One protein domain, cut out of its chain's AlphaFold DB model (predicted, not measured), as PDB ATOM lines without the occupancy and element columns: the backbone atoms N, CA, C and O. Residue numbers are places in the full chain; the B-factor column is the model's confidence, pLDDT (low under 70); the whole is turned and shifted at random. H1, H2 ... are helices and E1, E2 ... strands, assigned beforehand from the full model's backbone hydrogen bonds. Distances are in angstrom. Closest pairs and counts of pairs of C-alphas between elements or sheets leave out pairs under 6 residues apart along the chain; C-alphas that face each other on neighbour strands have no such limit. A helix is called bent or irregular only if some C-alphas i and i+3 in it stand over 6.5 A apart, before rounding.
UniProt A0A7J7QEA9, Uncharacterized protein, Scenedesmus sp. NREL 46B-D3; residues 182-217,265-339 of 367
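AT A GLANCE: This is residues 182 to 217 and 265 to 339 of the 367 residues of an uncharacterized protein of Scenedesmus sp. NREL 46B-D3 (UniProt A0A7J7QEA9). One long helix, H2, packs its first part over one face of a small twisted four-stranded sheet and runs far past it as an arm; short H1 crosses H2. The printed part has 111 residues, with E1, E2, E3, H1, E4, H2 in order, class mixed; the antiparallel sheet runs E3 E2 E1 E4. It is only just extended, close to loose: radius of gyration of the C-alphas 20.1 A, spans 74 by 33 by 21 A.

IN THESE COORDINATES: E1, residues 183 to 189, 19.7 A, begins at C-alpha (2.000, -37.858, -54.524). E2 is 197 to 201, E3 207 to 211, H1 265 to 276, E4 282 to 287. H2, 293 to 334, one helix by its hydrogen bonds, is bent: C-alphas 318 and 321 are 6.6 A apart. Its arms are H2a, 293 to 318, 37.2 A, and H2b, 321 to 334, ending at C-alpha (6.915, 3.423, -7.677).

HOW THE PARTS SIT: Hairpins E1-E2 and E2-E3 make a meander, each strand the antiparallel neighbour of the one before; N 188 and O 198, and N 211 and O 197, are within hydrogen-bond range at 2.8 A. Antiparallel E4 neighbours E1, N 185 and O 285 at 2.8 A. H2a is on one face, two layers, height over the sheet 10.2 A. H1 touches H2a, about perpendicular at 87 degrees, closest C-alphas Trp 270 and Gly 307, 6.0 A. H2a and H2b stand at a shallow tilt of 21 degrees. Every O i to N i+4 pair in H1, H2a and H2b is within range.

THE WHOLE: Residues 325 to 339 stand free. Residues 218 to 264 are not printed; C-alphas 217 and 265 are 33.5 A apart. Of the links printed whole, none is long. Residues 265 to 280 are among the 31 under pLDDT 70.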
ATOM      1  N   PRO A 182      -0.647 -40.969 -57.104       97.44
ATOM      2  CA  PRO A 182      -0.621 -40.377 -55.774       97.44
ATOM      3  C   PRO A 182       0.751 -39.760 -55.486       97.44
ATOM      4  O   PRO A 182       1.781 -40.385 -55.748       97.44
ATOM      5  N   ARG A 183       0.770 -38.544 -54.936       97.12
ATOM      6  CA  ARG A 183       2.000 -37.858 -54.524       97.12
ATOM      7  C   ARG A 183       2.036 -37.693 -53.021       97.12
ATOM      8  O   ARG A 183       1.019 -37.415 -52.396       97.12
ATOM      9  N   ARG A 184       3.234 -37.812 -52.461       97.62
ATOM     10  CA  ARG A 184       3.508 -37.516 -51.060       97.62
ATOM     11  C   ARG A 184       4.415 -36.306 -50.981       97.62
ATOM     12  O   ARG A 184       5.448 -36.259 -51.646       97.62
ATOM     13  N   PHE A 185       4.056 -35.371 -50.121       97.00
ATOM     14  CA  PHE A 185       4.889 -34.236 -49.766       97.00
ATOM     15  C   PHE A 185       5.235 -34.286 -48.284       97.00
ATOM     16  O   PHE A 185       4.494 -34.845 -47.476       97.00
ATOM     17  N   VAL A 186       6.368 -33.696 -47.930       95.00
ATOM     18  CA  VAL A 186       6.822 -33.551 -46.551       95.00
ATOM     19  C   VAL A 186       6.907 -32.066 -46.252       95.00
ATOM     20  O   VAL A 186       7.770 -31.370 -46.781       95.00
ATOM     21  N   LEU A 187       6.001 -31.573 -45.413       93.94
ATOM     22  CA  LEU A 187       6.125 -30.255 -44.811       93.94
ATOM     23  C   LEU A 187       7.078 -30.376 -43.624       93.94
ATOM     24  O   LEU A 187       6.786 -31.071 -42.650       93.94
ATOM     25  N   LYS A 188       8.213 -29.691 -43.702       91.19
ATOM     26  CA  LYS A 188       9.243 -29.683 -42.670       91.19
ATOM     27  C   LYS A 188       9.609 -28.258 -42.304       91.19
ATOM     28  O   LYS A 188       9.693 -27.373 -43.155       91.19
ATOM     29  N   LYS A 189       9.877 -28.048 -41.022       88.19
ATOM     30  CA  LYS A 189      10.456 -26.804 -40.530       88.19
ATOM     31  C   LYS A 189      11.959 -26.817 -40.801       88.19
ATOM     32  O   LYS A 189      12.683 -27.624 -40.224       88.19
ATOM     33  N   ALA A 190      12.415 -25.989 -41.735       73.75
ATOM     34  CA  ALA A 190      13.757 -26.107 -42.304       73.75
ATOM     35  C   ALA A 190      14.851 -25.389 -41.497       73.75
ATOM     36  O   ALA A 190      16.029 -25.585 -41.771       73.75
ATOM     37  N   HIS A 191      14.486 -24.600 -40.481       70.94
ATOM     38  CA  HIS A 191      15.419 -23.898 -39.596       70.94
ATOM     39  C   HIS A 191      14.904 -23.846 -38.149       70.94
ATOM     40  O   HIS A 191      13.712 -23.995 -37.892       70.94
ATOM     41  N   LEU A 192      15.792 -23.497 -37.204       56.44
ATOM     42  CA  LEU A 192      15.418 -23.048 -35.846       56.44
ATOM     43  C   LEU A 192      14.527 -21.787 -35.861       56.44
ATOM     44  O   LEU A 192      13.918 -21.423 -34.857       56.44
ATOM     45  N   SER A 193      14.439 -21.116 -37.013       64.62
ATOM     46  CA  SER A 193      13.485 -20.048 -37.283       64.62
ATOM     47  C   SER A 193      12.060 -20.553 -37.069       64.62
ATOM     48  O   SER A 193      11.647 -21.553 -37.654       64.62
ATOM     49  N   ARG A 194      11.286 -19.833 -36.250       68.75
ATOM     50  CA  ARG A 194       9.909 -20.203 -35.910       68.75
ATOM     51  C   ARG A 194       9.000 -20.353 -37.139       68.75
ATOM     52  O   ARG A 194       8.094 -21.182 -37.084       68.75
ATOM     53  N   ASP A 195       9.330 -19.656 -38.225       77.81
ATOM     54  CA  ASP A 195       8.430 -19.409 -39.354       77.81
ATOM     55  C   ASP A 195       8.997 -19.866 -40.717       77.81
ATOM     56  O   ASP A 195       8.493 -19.448 -41.753       77.81
ATOM     57  N   ASP A 196      10.054 -20.692 -40.748       84.06
ATOM     58  CA  ASP A 196      10.591 -21.247 -42.009       84.06
ATOM     59  C   ASP A 196      10.072 -22.671 -42.241       84.06
ATOM     60  O   ASP A 196      10.642 -23.656 -41.756       84.06
ATOM     61  N   PHE A 197       8.961 -22.761 -42.968       87.69
ATOM     62  CA  PHE A 197       8.365 -24.023 -43.383       87.69
ATOM     63  C   PHE A 197       8.638 -24.280 -44.859       87.69
ATOM     64  O   PHE A 197       8.464 -23.406 -45.709       87.69
ATOM     65  N   ARG A 198       9.024 -25.511 -45.175       90.62
ATOM     66  CA  ARG A 198       9.315 -25.943 -46.538       90.62
ATOM     67  C   ARG A 198       8.569 -27.217 -46.843       90.62
ATOM     68  O   ARG A 198       8.455 -28.100 -45.995       90.62
ATOM     69  N   VAL A 199       8.073 -27.305 -48.065       93.62
ATOM     70  CA  VAL A 199       7.430 -28.503 -48.579       93.62
ATOM     71  C   VAL A 199       8.389 -29.160 -49.549       93.62
ATOM     72  O   VAL A 199       8.821 -28.540 -50.520       93.62
ATOM     73  N   PHE A 200       8.714 -30.414 -49.277       94.31
ATOM     74  CA  PHE A 200       9.548 -31.257 -50.116       94.31
ATOM     75  C   PHE A 200       8.671 -32.281 -50.818       94.31
ATOM     76  O   PHE A 200       7.774 -32.862 -50.209       94.31
ATOM     77  N   ASP A 201       8.930 -32.528 -52.093       96.06
ATOM     78  CA  ASP A 201       8.373 -33.697 -52.761       96.06
ATOM     79  C   ASP A 201       9.073 -34.955 -52.238       96.06
ATOM     80  O   ASP A 201      10.293 -35.074 -52.348       96.06
ATOM     81  N   ALA A 202       8.320 -35.900 -51.674       95.62
ATOM     82  CA  ALA A 202       8.908 -37.058 -51.004       95.62
ATOM     83  C   ALA A 202       9.651 -37.988 -51.971       95.62
ATOM     84  O   ALA A 202      10.611 -38.637 -51.567       95.62
ATOM     85  N   SER A 203       9.231 -38.047 -53.242       94.56
ATOM     86  CA  SER A 203       9.902 -38.876 -54.249       94.56
ATOM     87  C   SER A 203      11.243 -38.308 -54.701       94.56
ATOM     88  O   SER A 203      12.196 -39.061 -54.870       94.56
ATOM     89  N   SER A 204      11.326 -36.993 -54.922       95.31
ATOM     90  CA  SER A 204      12.546 -36.360 -55.443       95.31
ATOM     91  C   SER A 204      13.443 -35.757 -54.363       95.31
ATOM     92  O   SER A 204      14.586 -35.411 -54.653       95.31
ATOM     93  N   GLY A 205      12.930 -35.565 -53.146       91.69
ATOM     94  CA  GLY A 205      13.597 -34.821 -52.077       91.69
ATOM     95  C   GLY A 205      13.752 -33.323 -52.366       91.69
ATOM     96  O   GLY A 205      14.379 -32.612 -51.583       91.69
ATOM     97  N   ARG A 206      13.210 -32.819 -53.482       91.88
ATOM     98  CA  ARG A 206      13.374 -31.420 -53.894       91.88
ATOM     99  C   ARG A 206      12.341 -30.519 -53.212       91.88
ATOM    100  O   ARG A 206      11.187 -30.931 -53.066       91.88
ATOM    101  N   PRO A 207      12.717 -29.286 -52.824       91.25
ATOM    102  CA  PRO A 207      11.755 -28.312 -52.333       91.25
ATOM    103  C   PRO A 207      10.796 -27.921 -53.464       91.25
ATOM    104  O   PRO A 207      11.229 -27.566 -54.559       91.25
ATOM    105  N   VAL A 208       9.494 -28.001 -53.194       93.12
ATOM    106  CA  VAL A 208       8.425 -27.600 -54.124       93.12
ATOM    107  C   VAL A 208       7.763 -26.290 -53.717       93.12
ATOM    108  O   VAL A 208       7.273 -25.565 -54.575       93.12
ATOM    109  N   ALA A 209       7.764 -25.970 -52.422       91.38
ATOM    110  CA  ALA A 209       7.260 -24.705 -51.915       91.38
ATOM    111  C   ALA A 209       8.044 -24.280 -50.673       91.38
ATOM    112  O   ALA A 209       8.439 -25.110 -49.849       91.38
ATOM    113  N   VAL A 210       8.257 -22.974 -50.540       89.44
ATOM    114  CA  VAL A 210       8.938 -22.364 -49.397       89.44
ATOM    115  C   VAL A 210       8.033 -21.281 -48.842       89.44
ATOM    116  O   VAL A 210       7.616 -20.373 -49.561       89.44
ATOM    117  N   LEU A 211       7.729 -21.378 -47.553       82.81
ATOM    118  CA  LEU A 211       7.047 -20.331 -46.814       82.81
ATOM    119  C   LEU A 211       8.082 -19.265 -46.444       82.81
ATOM    120  O   LEU A 211       8.729 -19.341 -45.401       82.81
ATOM    121  N   HIS A 212       8.306 -18.303 -47.337       73.12
ATOM    122  CA  HIS A 212       9.253 -17.216 -47.088       73.12
ATOM    123  C   HIS A 212       8.622 -16.120 -46.220       73.12
ATOM    124  O   HIS A 212       7.497 -15.691 -46.470       73.12
ATOM    125  N   HIS A 213       9.369 -15.641 -45.222       62.94
ATOM    126  CA  HIS A 213       9.071 -14.397 -44.513       62.94
ATOM    127  C   HIS A 213       9.992 -13.284 -45.024       62.94
ATOM    128  O   HIS A 213      11.220 -13.394 -44.950       62.94
ATOM    129  N   PHE A 214       9.387 -12.192 -45.493       47.12
ATOM    130  CA  PHE A 214      10.097 -11.002 -45.962       47.12
ATOM    131  C   PHE A 214      11.066 -10.482 -44.880       47.12
ATOM    132  O   PHE A 214      10.675 -10.317 -43.725       47.12
ATOM    133  N   GLY A 215      12.336 -10.254 -45.239       51.66
ATOM    134  CA  GLY A 215      13.380  -9.774 -44.317       51.66
ATOM    135  C   GLY A 215      14.295 -10.845 -43.702       51.66
ATOM    136  O   GLY A 215      15.238 -10.488 -42.999       51.66
ATOM    137  N   LYS A 216      14.080 -12.140 -43.982       53.53
ATOM    138  CA  LYS A 216      15.063 -13.213 -43.723       53.53
ATOM    139  C   LYS A 216      15.699 -13.651 -45.055       53.53
ATOM    140  O   LYS A 216      14.985 -13.784 -46.046       53.53
ATOM    141  N   ASN A 217      17.033 -13.769 -45.066       39.19
ATOM    142  CA  ASN A 217      17.925 -13.809 -46.242       39.19
ATOM    143  C   ASN A 217      17.363 -14.501 -47.506       39.19
ATOM    144  O   ASN A 217      16.864 -15.622 -47.401       39.19
ATOM    145  N   CYS A 265     -12.932 -24.451 -36.957       37.78
ATOM    146  CA  CYS A 265     -12.327 -25.509 -37.778       37.78
ATOM    147  C   CYS A 265     -10.816 -25.284 -37.980       37.78
ATOM    148  O   CYS A 265     -10.015 -26.216 -37.874       37.78
ATOM    149  N   LEU A 266     -10.415 -24.030 -38.215       39.56
ATOM    150  CA  LEU A 266      -9.010 -23.647 -38.375       39.56
ATOM    151  C   LEU A 266      -8.228 -23.767 -37.060       39.56
ATOM    152  O   LEU A 266      -7.083 -24.216 -37.064       39.56
ATOM    153  N   GLU A 267      -8.853 -23.435 -35.933       45.28
ATOM    154  CA  GLU A 267      -8.234 -23.428 -34.609       45.28
ATOM    155  C   GLU A 267      -7.988 -24.846 -34.060       45.28
ATOM    156  O   GLU A 267      -6.932 -25.101 -33.473       45.28
ATOM    157  N   CYS A 268      -8.890 -25.806 -34.314       42.09
ATOM    158  CA  CYS A 268      -8.664 -27.215 -33.960       42.09
ATOM    159  C   CYS A 268      -7.558 -27.862 -34.808       42.09
ATOM    160  O   CYS A 268      -6.699 -28.566 -34.270       42.09
ATOM    161  N   CYS A 269      -7.552 -27.606 -36.120       49.41
ATOM    162  CA  CYS A 269      -6.520 -28.125 -37.018       49.41
ATOM    163  C   CYS A 269      -5.143 -27.541 -36.682       49.41
ATOM    164  O   CYS A 269      -4.160 -28.276 -36.654       49.41
ATOM    165  N   TRP A 270      -5.076 -26.245 -36.368       51.31
ATOM    166  CA  TRP A 270      -3.832 -25.565 -36.022       51.31
ATOM    167  C   TRP A 270      -3.235 -26.029 -34.694       51.31
ATOM    168  O   TRP A 270      -2.051 -26.350 -34.658       51.31
ATOM    169  N   HIS A 271      -4.019 -26.127 -33.613       49.81
ATOM    170  CA  HIS A 271      -3.491 -26.617 -32.334       49.81
ATOM    171  C   HIS A 271      -2.973 -28.057 -32.441       49.81
ATOM    172  O   HIS A 271      -1.922 -28.364 -31.882       49.81
ATOM    173  N   ALA A 272      -3.649 -28.917 -33.212       55.44
ATOM    174  CA  ALA A 272      -3.156 -30.260 -33.511       55.44
ATOM    175  C   ALA A 272      -1.848 -30.224 -34.320       55.44
ATOM    176  O   ALA A 272      -0.917 -30.969 -34.020       55.44
ATOM    177  N   LEU A 273      -1.752 -29.326 -35.301       58.56
ATOM    178  CA  LEU A 273      -0.562 -29.127 -36.128       58.56
ATOM    179  C   LEU A 273       0.625 -28.585 -35.328       58.56
ATOM    180  O   LEU A 273       1.703 -29.145 -35.421       58.56
ATOM    181  N   VAL A 274       0.457 -27.550 -34.508       59.69
ATOM    182  CA  VAL A 274       1.551 -26.964 -33.713       59.69
ATOM    183  C   VAL A 274       1.995 -27.884 -32.586       59.69
ATOM    184  O   VAL A 274       3.195 -28.018 -32.358       59.69
ATOM    185  N   ALA A 275       1.053 -28.539 -31.898       53.69
ATOM    186  CA  ALA A 275       1.386 -29.494 -30.844       53.69
ATOM    187  C   ALA A 275       2.103 -30.732 -31.406       53.69
ATOM    188  O   ALA A 275       3.006 -31.261 -30.763       53.69
ATOM    189  N   ALA A 276       1.750 -31.169 -32.621       50.88
ATOM    190  CA  ALA A 276       2.471 -32.232 -33.315       50.88
ATOM    191  C   ALA A 276       3.812 -31.750 -33.900       50.88
ATOM    192  O   ALA A 276       4.763 -32.533 -33.997       50.88
ATOM    193  N   LEU A 277       3.909 -30.472 -34.291       56.16
ATOM    194  CA  LEU A 277       5.016 -29.955 -35.090       56.16
ATOM    195  C   LEU A 277       6.105 -29.180 -34.321       56.16
ATOM    196  O   LEU A 277       6.580 -28.149 -34.798       56.16
ATOM    197  N   GLY A 278       6.537 -29.667 -33.153       59.00
ATOM    198  CA  GLY A 278       7.729 -29.164 -32.448       59.00
ATOM    199  C   GLY A 278       8.977 -28.939 -33.333       59.00
ATOM    200  O   GLY A 278       9.019 -29.251 -34.522       59.00
ATOM    201  N   SER A 279      10.040 -28.351 -32.769       58.88
ATOM    202  CA  SER A 279      11.292 -28.125 -33.514       58.88
ATOM    203  C   SER A 279      11.823 -29.441 -34.098       58.88
ATOM    204  O   SER A 279      12.233 -30.318 -33.346       58.88
ATOM    205  N   GLY A 280      11.824 -29.562 -35.429       63.84
ATOM    206  CA  GLY A 280      12.246 -30.772 -36.144       63.84
ATOM    207  C   GLY A 280      11.113 -31.702 -36.580       63.84
ATOM    208  O   GLY A 280      11.386 -32.729 -37.195       63.84
ATOM    209  N   SER A 281       9.859 -31.356 -36.310       75.44
ATOM    210  CA  SER A 281       8.743 -32.181 -36.740       75.44
ATOM    211  C   SER A 281       8.456 -32.080 -38.236       75.44
ATOM    212  O   SER A 281       8.691 -31.062 -38.896       75.44
ATOM    213  N   GLU A 282       7.887 -33.167 -38.745       88.12
ATOM    214  CA  GLU A 282       7.567 -33.376 -40.147       88.12
ATOM    215  C   GLU A 282       6.086 -33.745 -40.268       88.12
ATOM    216  O   GLU A 282       5.585 -34.590 -39.524       88.12
ATOM    217  N   MET A 283       5.378 -33.119 -41.208       91.38
ATOM    218  CA  MET A 283       4.026 -33.519 -41.593       91.38
ATOM    219  C   MET A 283       4.054 -34.109 -42.997       91.38
ATOM    220  O   MET A 283       4.509 -33.469 -43.945       91.38
ATOM    221  N   MET A 284       3.519 -35.318 -43.135       95.06
ATOM    222  CA  MET A 284       3.285 -35.935 -44.435       95.06
ATOM    223  C   MET A 284       1.942 -35.483 -45.005       95.06
ATOM    224  O   MET A 284       0.924 -35.512 -44.316       95.06
ATOM    225  N   ILE A 285       1.951 -35.085 -46.273       95.44
ATOM    226  CA  ILE A 285       0.774 -34.667 -47.030       95.44
ATOM    227  C   ILE A 285       0.632 -35.635 -48.199       95.44
ATOM    228  O   ILE A 285       1.407 -35.580 -49.154       95.44
ATOM    229  N   ASP A 286      -0.352 -36.522 -48.115       96.88
ATOM    230  CA  ASP A 286      -0.671 -37.468 -49.181       96.88
ATOM    231  C   ASP A 286      -1.786 -36.900 -50.062       96.88
ATOM    232  O   ASP A 286      -2.891 -36.627 -49.593       96.88
ATOM    233  N   VAL A 287      -1.493 -36.723 -51.348       96.00
ATOM    234  CA  VAL A 287      -2.423 -36.205 -52.353       96.00
ATOM    235  C   VAL A 287      -2.741 -37.312 -53.350       96.00
ATOM    236  O   VAL A 287      -1.847 -37.914 -53.946       96.00
ATOM    237  N   ALA A 288      -4.030 -37.599 -53.534       96.81
ATOM    238  CA  ALA A 288      -4.487 -38.608 -54.483       96.81
ATOM    239  C   ALA A 288      -4.202 -38.202 -55.943       96.81
ATOM    240  O   ALA A 288      -4.088 -37.021 -56.272       96.81
ATOM    241  N   ALA A 289      -4.124 -39.195 -56.833       96.62
ATOM    242  CA  ALA A 289      -4.007 -38.957 -58.269       96.62
ATOM    243  C   ALA A 289      -5.189 -38.120 -58.793       96.62
ATOM    244  O   ALA A 289      -6.327 -38.293 -58.358       96.62
ATOM    245  N   GLY A 290      -4.917 -37.220 -59.738       93.75
ATOM    246  CA  GLY A 290      -5.910 -36.331 -60.344       93.75
ATOM    247  C   GLY A 290      -6.321 -35.130 -59.486       93.75
ATOM    248  O   GLY A 290      -7.062 -34.282 -59.972       93.75
ATOM    249  N   VAL A 291      -5.835 -35.015 -58.245       95.69
ATOM    250  CA  VAL A 291      -6.062 -33.838 -57.394       95.69
ATOM    251  C   VAL A 291      -5.008 -32.769 -57.691       95.69
ATOM    252  O   VAL A 291      -3.839 -33.085 -57.917       95.69
ATOM    253  N   ASP A 292      -5.431 -31.501 -57.689       95.44
ATOM    254  CA  ASP A 292      -4.535 -30.347 -57.805       95.44
ATOM    255  C   ASP A 292      -3.689 -30.219 -56.530       95.44
ATOM    256  O   ASP A 292      -4.157 -29.751 -55.485       95.44
ATOM    257  N   TRP A 293      -2.447 -30.691 -56.590       94.50
ATOM    258  CA  TRP A 293      -1.598 -30.749 -55.407       94.50
ATOM    259  C   TRP A 293      -1.045 -29.374 -55.021       94.50
ATOM    260  O   TRP A 293      -0.778 -29.163 -53.836       94.50
ATOM    261  N   THR A 294      -0.920 -28.413 -55.949       93.31
ATOM    262  CA  THR A 294      -0.471 -27.057 -55.583       93.31
ATOM    263  C   THR A 294      -1.537 -26.315 -54.797       93.31
ATOM    264  O   THR A 294      -1.204 -25.672 -53.802       93.31
ATOM    265  N   ALA A 295      -2.817 -26.481 -55.149       92.12
ATOM    266  CA  ALA A 295      -3.922 -25.931 -54.366       92.12
ATOM    267  C   ALA A 295      -3.944 -26.493 -52.931       92.12
ATOM    268  O   ALA A 295      -4.092 -25.738 -51.970       92.12
ATOM    269  N   MET A 296      -3.731 -27.805 -52.766       93.12
ATOM    270  CA  MET A 296      -3.659 -28.435 -51.438       93.12
ATOM    271  C   MET A 296      -2.490 -27.898 -50.603       93.12
ATOM    272  O   MET A 296      -2.675 -27.544 -49.437       93.12
ATOM    273  N   ILE A 297      -1.297 -27.790 -51.198       93.12
ATOM    274  CA  ILE A 297      -0.120 -27.228 -50.521       93.12
ATOM    275  C   ILE A 297      -0.360 -25.765 -50.131       93.12
ATOM    276  O   ILE A 297      -0.058 -25.385 -48.999       93.12
ATOM    277  N   ALA A 298      -0.939 -24.959 -51.024       91.25
ATOM    278  CA  ALA A 298      -1.231 -23.552 -50.766       91.25
ATOM    279  C   ALA A 298      -2.195 -23.372 -49.583       91.25
ATOM    280  O   ALA A 298      -1.934 -22.547 -48.708       91.25
ATOM    281  N   VAL A 299      -3.260 -24.179 -49.504       90.38
ATOM    282  CA  VAL A 299      -4.198 -24.160 -48.367       90.38
ATOM    283  C   VAL A 299      -3.479 -24.504 -47.066       90.38
ATOM    284  O   VAL A 299      -3.614 -23.783 -46.082       90.38
ATOM    285  N   ILE A 300      -2.669 -25.564 -47.055       90.75
ATOM    286  CA  ILE A 300      -1.919 -25.973 -45.860       90.75
ATOM    287  C   ILE A 300      -0.958 -24.865 -45.410       90.75
ATOM    288  O   ILE A 300      -0.902 -24.542 -44.224       90.75
ATOM    289  N   MET A 301      -0.236 -24.248 -46.346       88.88
ATOM    290  CA  MET A 301       0.678 -23.140 -46.061       88.88
ATOM    291  C   MET A 301      -0.052 -21.896 -45.539       88.88
ATOM    292  O   MET A 301       0.412 -21.276 -44.582       88.88
ATOM    293  N   ALA A 302      -1.214 -21.566 -46.104       86.81
ATOM    294  CA  ALA A 302      -2.043 -20.462 -45.632       86.81
ATOM    295  C   ALA A 302      -2.541 -20.704 -44.199       86.81
ATOM    296  O   ALA A 302      -2.441 -19.812 -43.359       86.81
ATOM    297  N   VAL A 303      -3.001 -21.922 -43.884       86.31
ATOM    298  CA  VAL A 303      -3.403 -22.296 -42.516       86.31
ATOM    299  C   VAL A 303      -2.232 -22.145 -41.547       86.31
ATOM    300  O   VAL A 303      -2.425 -21.651 -40.438       86.31
ATOM    301  N   GLN A 304      -1.016 -22.509 -41.967       84.19
ATOM    302  CA  GLN A 304       0.171 -22.358 -41.127       84.19
ATOM    303  C   GLN A 304       0.498 -20.891 -40.822       84.19
ATOM    304  O   GLN A 304       0.741 -20.542 -39.668       84.19
ATOM    305  N   GLN A 305       0.469 -20.017 -41.832       83.19
ATOM    306  CA  GLN A 305       0.718 -18.585 -41.625       83.19
ATOM    307  C   GLN A 305      -0.365 -17.944 -40.768       83.19
ATOM    308  O   GLN A 305      -0.064 -17.275 -39.780       83.19
ATOM    309  N   VAL A 306      -1.629 -18.163 -41.125       82.25
ATOM    310  CA  VAL A 306      -2.761 -17.544 -40.432       82.25
ATOM    311  C   VAL A 306      -2.824 -18.024 -38.985       82.25
ATOM    312  O   VAL A 306      -2.950 -17.202 -38.081       82.25
ATOM    313  N   GLY A 307      -2.652 -19.325 -38.739       76.69
ATOM    314  CA  GLY A 307      -2.611 -19.879 -37.387       76.69
ATOM    315  C   GLY A 307      -1.480 -19.287 -36.540       76.69
ATOM    316  O   GLY A 307      -1.694 -18.925 -35.379       76.69
ATOM    317  N   ALA A 308      -0.289 -19.110 -37.121       76.06
ATOM    318  CA  ALA A 308       0.847 -18.512 -36.424       76.06
ATOM    319  C   ALA A 308       0.592 -17.051 -36.030       76.06
ATOM    320  O   ALA A 308       0.944 -16.648 -34.915       76.06
ATOM    321  N   HIS A 309      -0.044 -16.281 -36.916       77.88
ATOM    322  CA  HIS A 309      -0.426 -14.899 -36.646       77.88
ATOM    323  C   HIS A 309      -1.526 -14.798 -35.588       77.88
ATOM    324  O   HIS A 309      -1.362 -14.029 -34.648       77.88
ATOM    325  N   ILE A 310      -2.564 -15.641 -35.642       74.88
ATOM    326  CA  ILE A 310      -3.632 -15.655 -34.627       74.88
ATOM    327  C   ILE A 310      -3.058 -15.879 -33.226       74.88
ATOM    328  O   ILE A 310      -3.390 -15.145 -32.302       74.88
ATOM    329  N   VAL A 311      -2.159 -16.855 -33.055       69.62
ATOM    330  CA  VAL A 311      -1.543 -17.116 -31.742       69.62
ATOM    331  C   VAL A 311      -0.644 -15.962 -31.307       69.62
ATOM    332  O   VAL A 311      -0.633 -15.605 -30.129       69.62
ATOM    333  N   LYS A 312       0.122 -15.379 -32.237       78.12
ATOM    334  CA  LYS A 312       0.972 -14.222 -31.938       78.12
ATOM    335  C   LYS A 312       0.130 -13.036 -31.465       78.12
ATOM    336  O   LYS A 312       0.472 -12.441 -30.447       78.12
ATOM    337  N   ASP A 313      -0.958 -12.742 -32.160       80.06
ATOM    338  CA  ASP A 313      -1.830 -11.607 -31.864       80.06
ATOM    339  C   ASP A 313      -2.631 -11.854 -30.582       80.06
ATOM    340  O   ASP A 313      -2.735 -10.967 -29.740       80.06
ATOM    341  N   ALA A 314      -3.125 -13.077 -30.365       70.44
ATOM    342  CA  ALA A 314      -3.795 -13.446 -29.122       70.44
ATOM    343  C   ALA A 314      -2.842 -13.350 -27.919       70.44
ATOM    344  O   ALA A 314      -3.195 -12.775 -26.893       70.44
ATOM    345  N   PHE A 315      -1.614 -13.862 -28.035       75.62
ATOM    346  CA  PHE A 315      -0.626 -13.746 -26.965       75.62
ATOM    347  C   PHE A 315      -0.218 -12.288 -26.716       75.62
ATOM    348  O   PHE A 315      -0.109 -11.879 -25.561       75.62
ATOM    349  N   GLY A 316      -0.027 -11.506 -27.783       80.25
ATOM    350  CA  GLY A 316       0.248 -10.072 -27.705       80.25
ATOM    351  C   GLY A 316      -0.837  -9.345 -26.918       80.25
ATOM    352  O   GLY A 316      -0.581  -8.839 -25.829       80.25
ATOM    353  N   ASN A 317      -2.069  -9.427 -27.414       81.44
ATOM    354  CA  ASN A 317      -3.189  -8.640 -26.910       81.44
ATOM    355  C   ASN A 317      -3.687  -9.093 -25.529       81.44
ATOM    356  O   ASN A 317      -4.137  -8.266 -24.741       81.44
ATOM    357  N   PHE A 318      -3.652 -10.397 -25.221       79.62
ATOM    358  CA  PHE A 318      -4.257 -10.922 -23.986       79.62
ATOM    359  C   PHE A 318      -3.262 -11.248 -22.874       79.62
ATOM    360  O   PHE A 318      -3.673 -11.372 -21.722       79.62
ATOM    361  N   VAL A 319      -1.974 -11.414 -23.186       80.56
ATOM    362  CA  VAL A 319      -0.963 -11.793 -22.187       80.56
ATOM    363  C   VAL A 319       0.123 -10.738 -22.091       80.56
ATOM    364  O   VAL A 319       0.369 -10.210 -21.009       80.56
ATOM    365  N   TYR A 320       0.779 -10.431 -23.206       82.50
ATOM    366  CA  TYR A 320       1.962  -9.584 -23.195       82.50
ATOM    367  C   TYR A 320       1.630  -8.119 -22.899       82.50
ATOM    368  O   TYR A 320       2.233  -7.545 -21.991       82.50
ATOM    369  N   ASP A 321       0.661  -7.536 -23.605       84.44
ATOM    370  CA  ASP A 321       0.307  -6.125 -23.449       84.44
ATOM    371  C   ASP A 321      -0.236  -5.816 -22.043       84.44
ATOM    372  O   ASP A 321       0.312  -4.922 -21.398       84.44
ATOM    373  N   PRO A 322      -1.165  -6.603 -21.456       86.25
ATOM    374  CA  PRO A 322      -1.601  -6.372 -20.077       86.25
ATOM    375  C   PRO A 322      -0.473  -6.483 -19.043       86.25
ATOM    376  O   PRO A 322      -0.440  -5.722 -18.072       86.25
ATOM    377  N   LEU A 323       0.466  -7.422 -19.225       75.94
ATOM    378  CA  LEU A 323       1.624  -7.567 -18.334       75.94
ATOM    379  C   LEU A 323       2.579  -6.379 -18.455       75.94
ATOM    380  O   LEU A 323       3.064  -5.871 -17.442       75.94
ATOM    381  N   LYS A 324       2.835  -5.932 -19.684       83.38
ATOM    382  CA  LYS A 324       3.655  -4.757 -19.965       83.38
ATOM    383  C   LYS A 324       3.028  -3.504 -19.356       83.38
ATOM    384  O   LYS A 324       3.723  -2.775 -18.653       83.38
ATOM    385  N   ASP A 325       1.733  -3.295 -19.559       85.56
ATOM    386  CA  ASP A 325       1.008  -2.142 -19.026       85.56
ATOM    387  C   ASP A 325       0.990  -2.154 -17.497       85.56
ATOM    388  O   ASP A 325       1.262  -1.133 -16.867       85.56
ATOM    389  N   SER A 326       0.797  -3.326 -16.882       80.31
ATOM    390  CA  SER A 326       0.878  -3.488 -15.425       80.31
ATOM    391  C   SER A 326       2.272  -3.155 -14.883       80.31
ATOM    392  O   SER A 326       2.397  -2.501 -13.847       80.31
ATOM    393  N   ALA A 327       3.334  -3.570 -15.580       75.31
ATOM    394  CA  ALA A 327       4.710  -3.268 -15.193       75.31
ATOM    395  C   ALA A 327       5.034  -1.773 -15.332       75.31
ATOM    396  O   ALA A 327       5.650  -1.190 -14.437       75.31
ATOM    397  N   VAL A 328       4.580  -1.133 -16.415       78.50
ATOM    398  CA  VAL A 328       4.713   0.318 -16.614       78.50
ATOM    399  C   VAL A 328       3.941   1.075 -15.535       78.50
ATOM    400  O   VAL A 328       4.483   1.996 -14.925       78.50
ATOM    401  N   GLN A 329       2.712   0.661 -15.228       80.31
ATOM    402  CA  GLN A 329       1.895   1.287 -14.193       80.31
ATOM    403  C   GLN A 329       2.511   1.120 -12.797       80.31
ATOM    404  O   GLN A 329       2.518   2.071 -12.013       80.31
ATOM    405  N   ALA A 330       3.100  -0.039 -12.493       75.00
ATOM    406  CA  ALA A 330       3.843  -0.262 -11.254       75.00
ATOM    407  C   ALA A 330       5.102   0.615 -11.168       75.00
ATOM    408  O   ALA A 330       5.364   1.201 -10.118       75.00
ATOM    409  N   ALA A 331       5.846   0.766 -12.269       72.19
ATOM    410  CA  ALA A 331       7.020   1.635 -12.327       72.19
ATOM    411  C   ALA A 331       6.653   3.118 -12.131       72.19
ATOM    412  O   ALA A 331       7.294   3.800 -11.335       72.19
ATOM    413  N   LEU A 332       5.582   3.592 -12.780       73.50
ATOM    414  CA  LEU A 332       5.059   4.957 -12.618       73.50
ATOM    415  C   LEU A 332       4.527   5.216 -11.201       73.50
ATOM    416  O   LEU A 332       4.676   6.311 -10.664       73.50
ATOM    417  N   THR A 333       3.931   4.201 -10.571       69.38
ATOM    418  CA  THR A 333       3.461   4.291  -9.181       69.38
ATOM    419  C   THR A 333       4.641   4.289  -8.197       69.38
ATOM    420  O   THR A 333       4.616   5.004  -7.196       69.38
ATOM    421  N   GLY A 334       5.703   3.532  -8.495       64.38
ATOM    422  CA  GLY A 334       6.915   3.423  -7.677       64.38
ATOM    423  C   GLY A 334       7.866   4.621  -7.768       64.38
ATOM    424  O   GLY A 334       8.593   4.881  -6.812       64.38
ATOM    425  N   SER A 335       7.838   5.394  -8.861       72.38
ATOM    426  CA  SER A 335       8.690   6.584  -9.037       72.38
ATOM    427  C   SER A 335       8.258   7.812  -8.220       72.38
ATOM    428  O   SER A 335       8.887   8.859  -8.332       72.38
ATOM    429  N   GLY A 336       7.235   7.693  -7.366       59.06
ATOM    430  CA  GLY A 336       6.996   8.659  -6.292       59.06
ATOM    431  C   GLY A 336       5.920   9.712  -6.563       59.06
ATOM    432  O   GLY A 336       6.187  10.906  -6.483       59.06
ATOM    433  N   MET A 337       4.667   9.276  -6.726       57.41
ATOM    434  CA  MET A 337       3.546   9.995  -6.105       57.41
ATOM    435  C   MET A 337       3.131   9.234  -4.845       57.41
ATOM    436  O   MET A 337       2.455   8.211  -4.874       57.41
ATOM    437  N   GLN A 338       3.615   9.748  -3.725       49.41
ATOM    438  CA  GLN A 338       3.926   9.083  -2.459       49.41
ATOM    439  C   GLN A 338       2.733   8.572  -1.617       49.41
ATOM    440  O   GLN A 338       2.898   8.295  -0.434       49.41
ATOM    441  N   VAL A 339       1.533   8.430  -2.187       53.84
ATOM    442  CA  VAL A 339       0.290   8.176  -1.421       53.84
ATOM    443  C   VAL A 339      -0.158   6.700  -1.443       53.84
ATOM    444  O   VAL A 339      -1.034   6.307  -0.678       53.84
TER     445      VAL A 339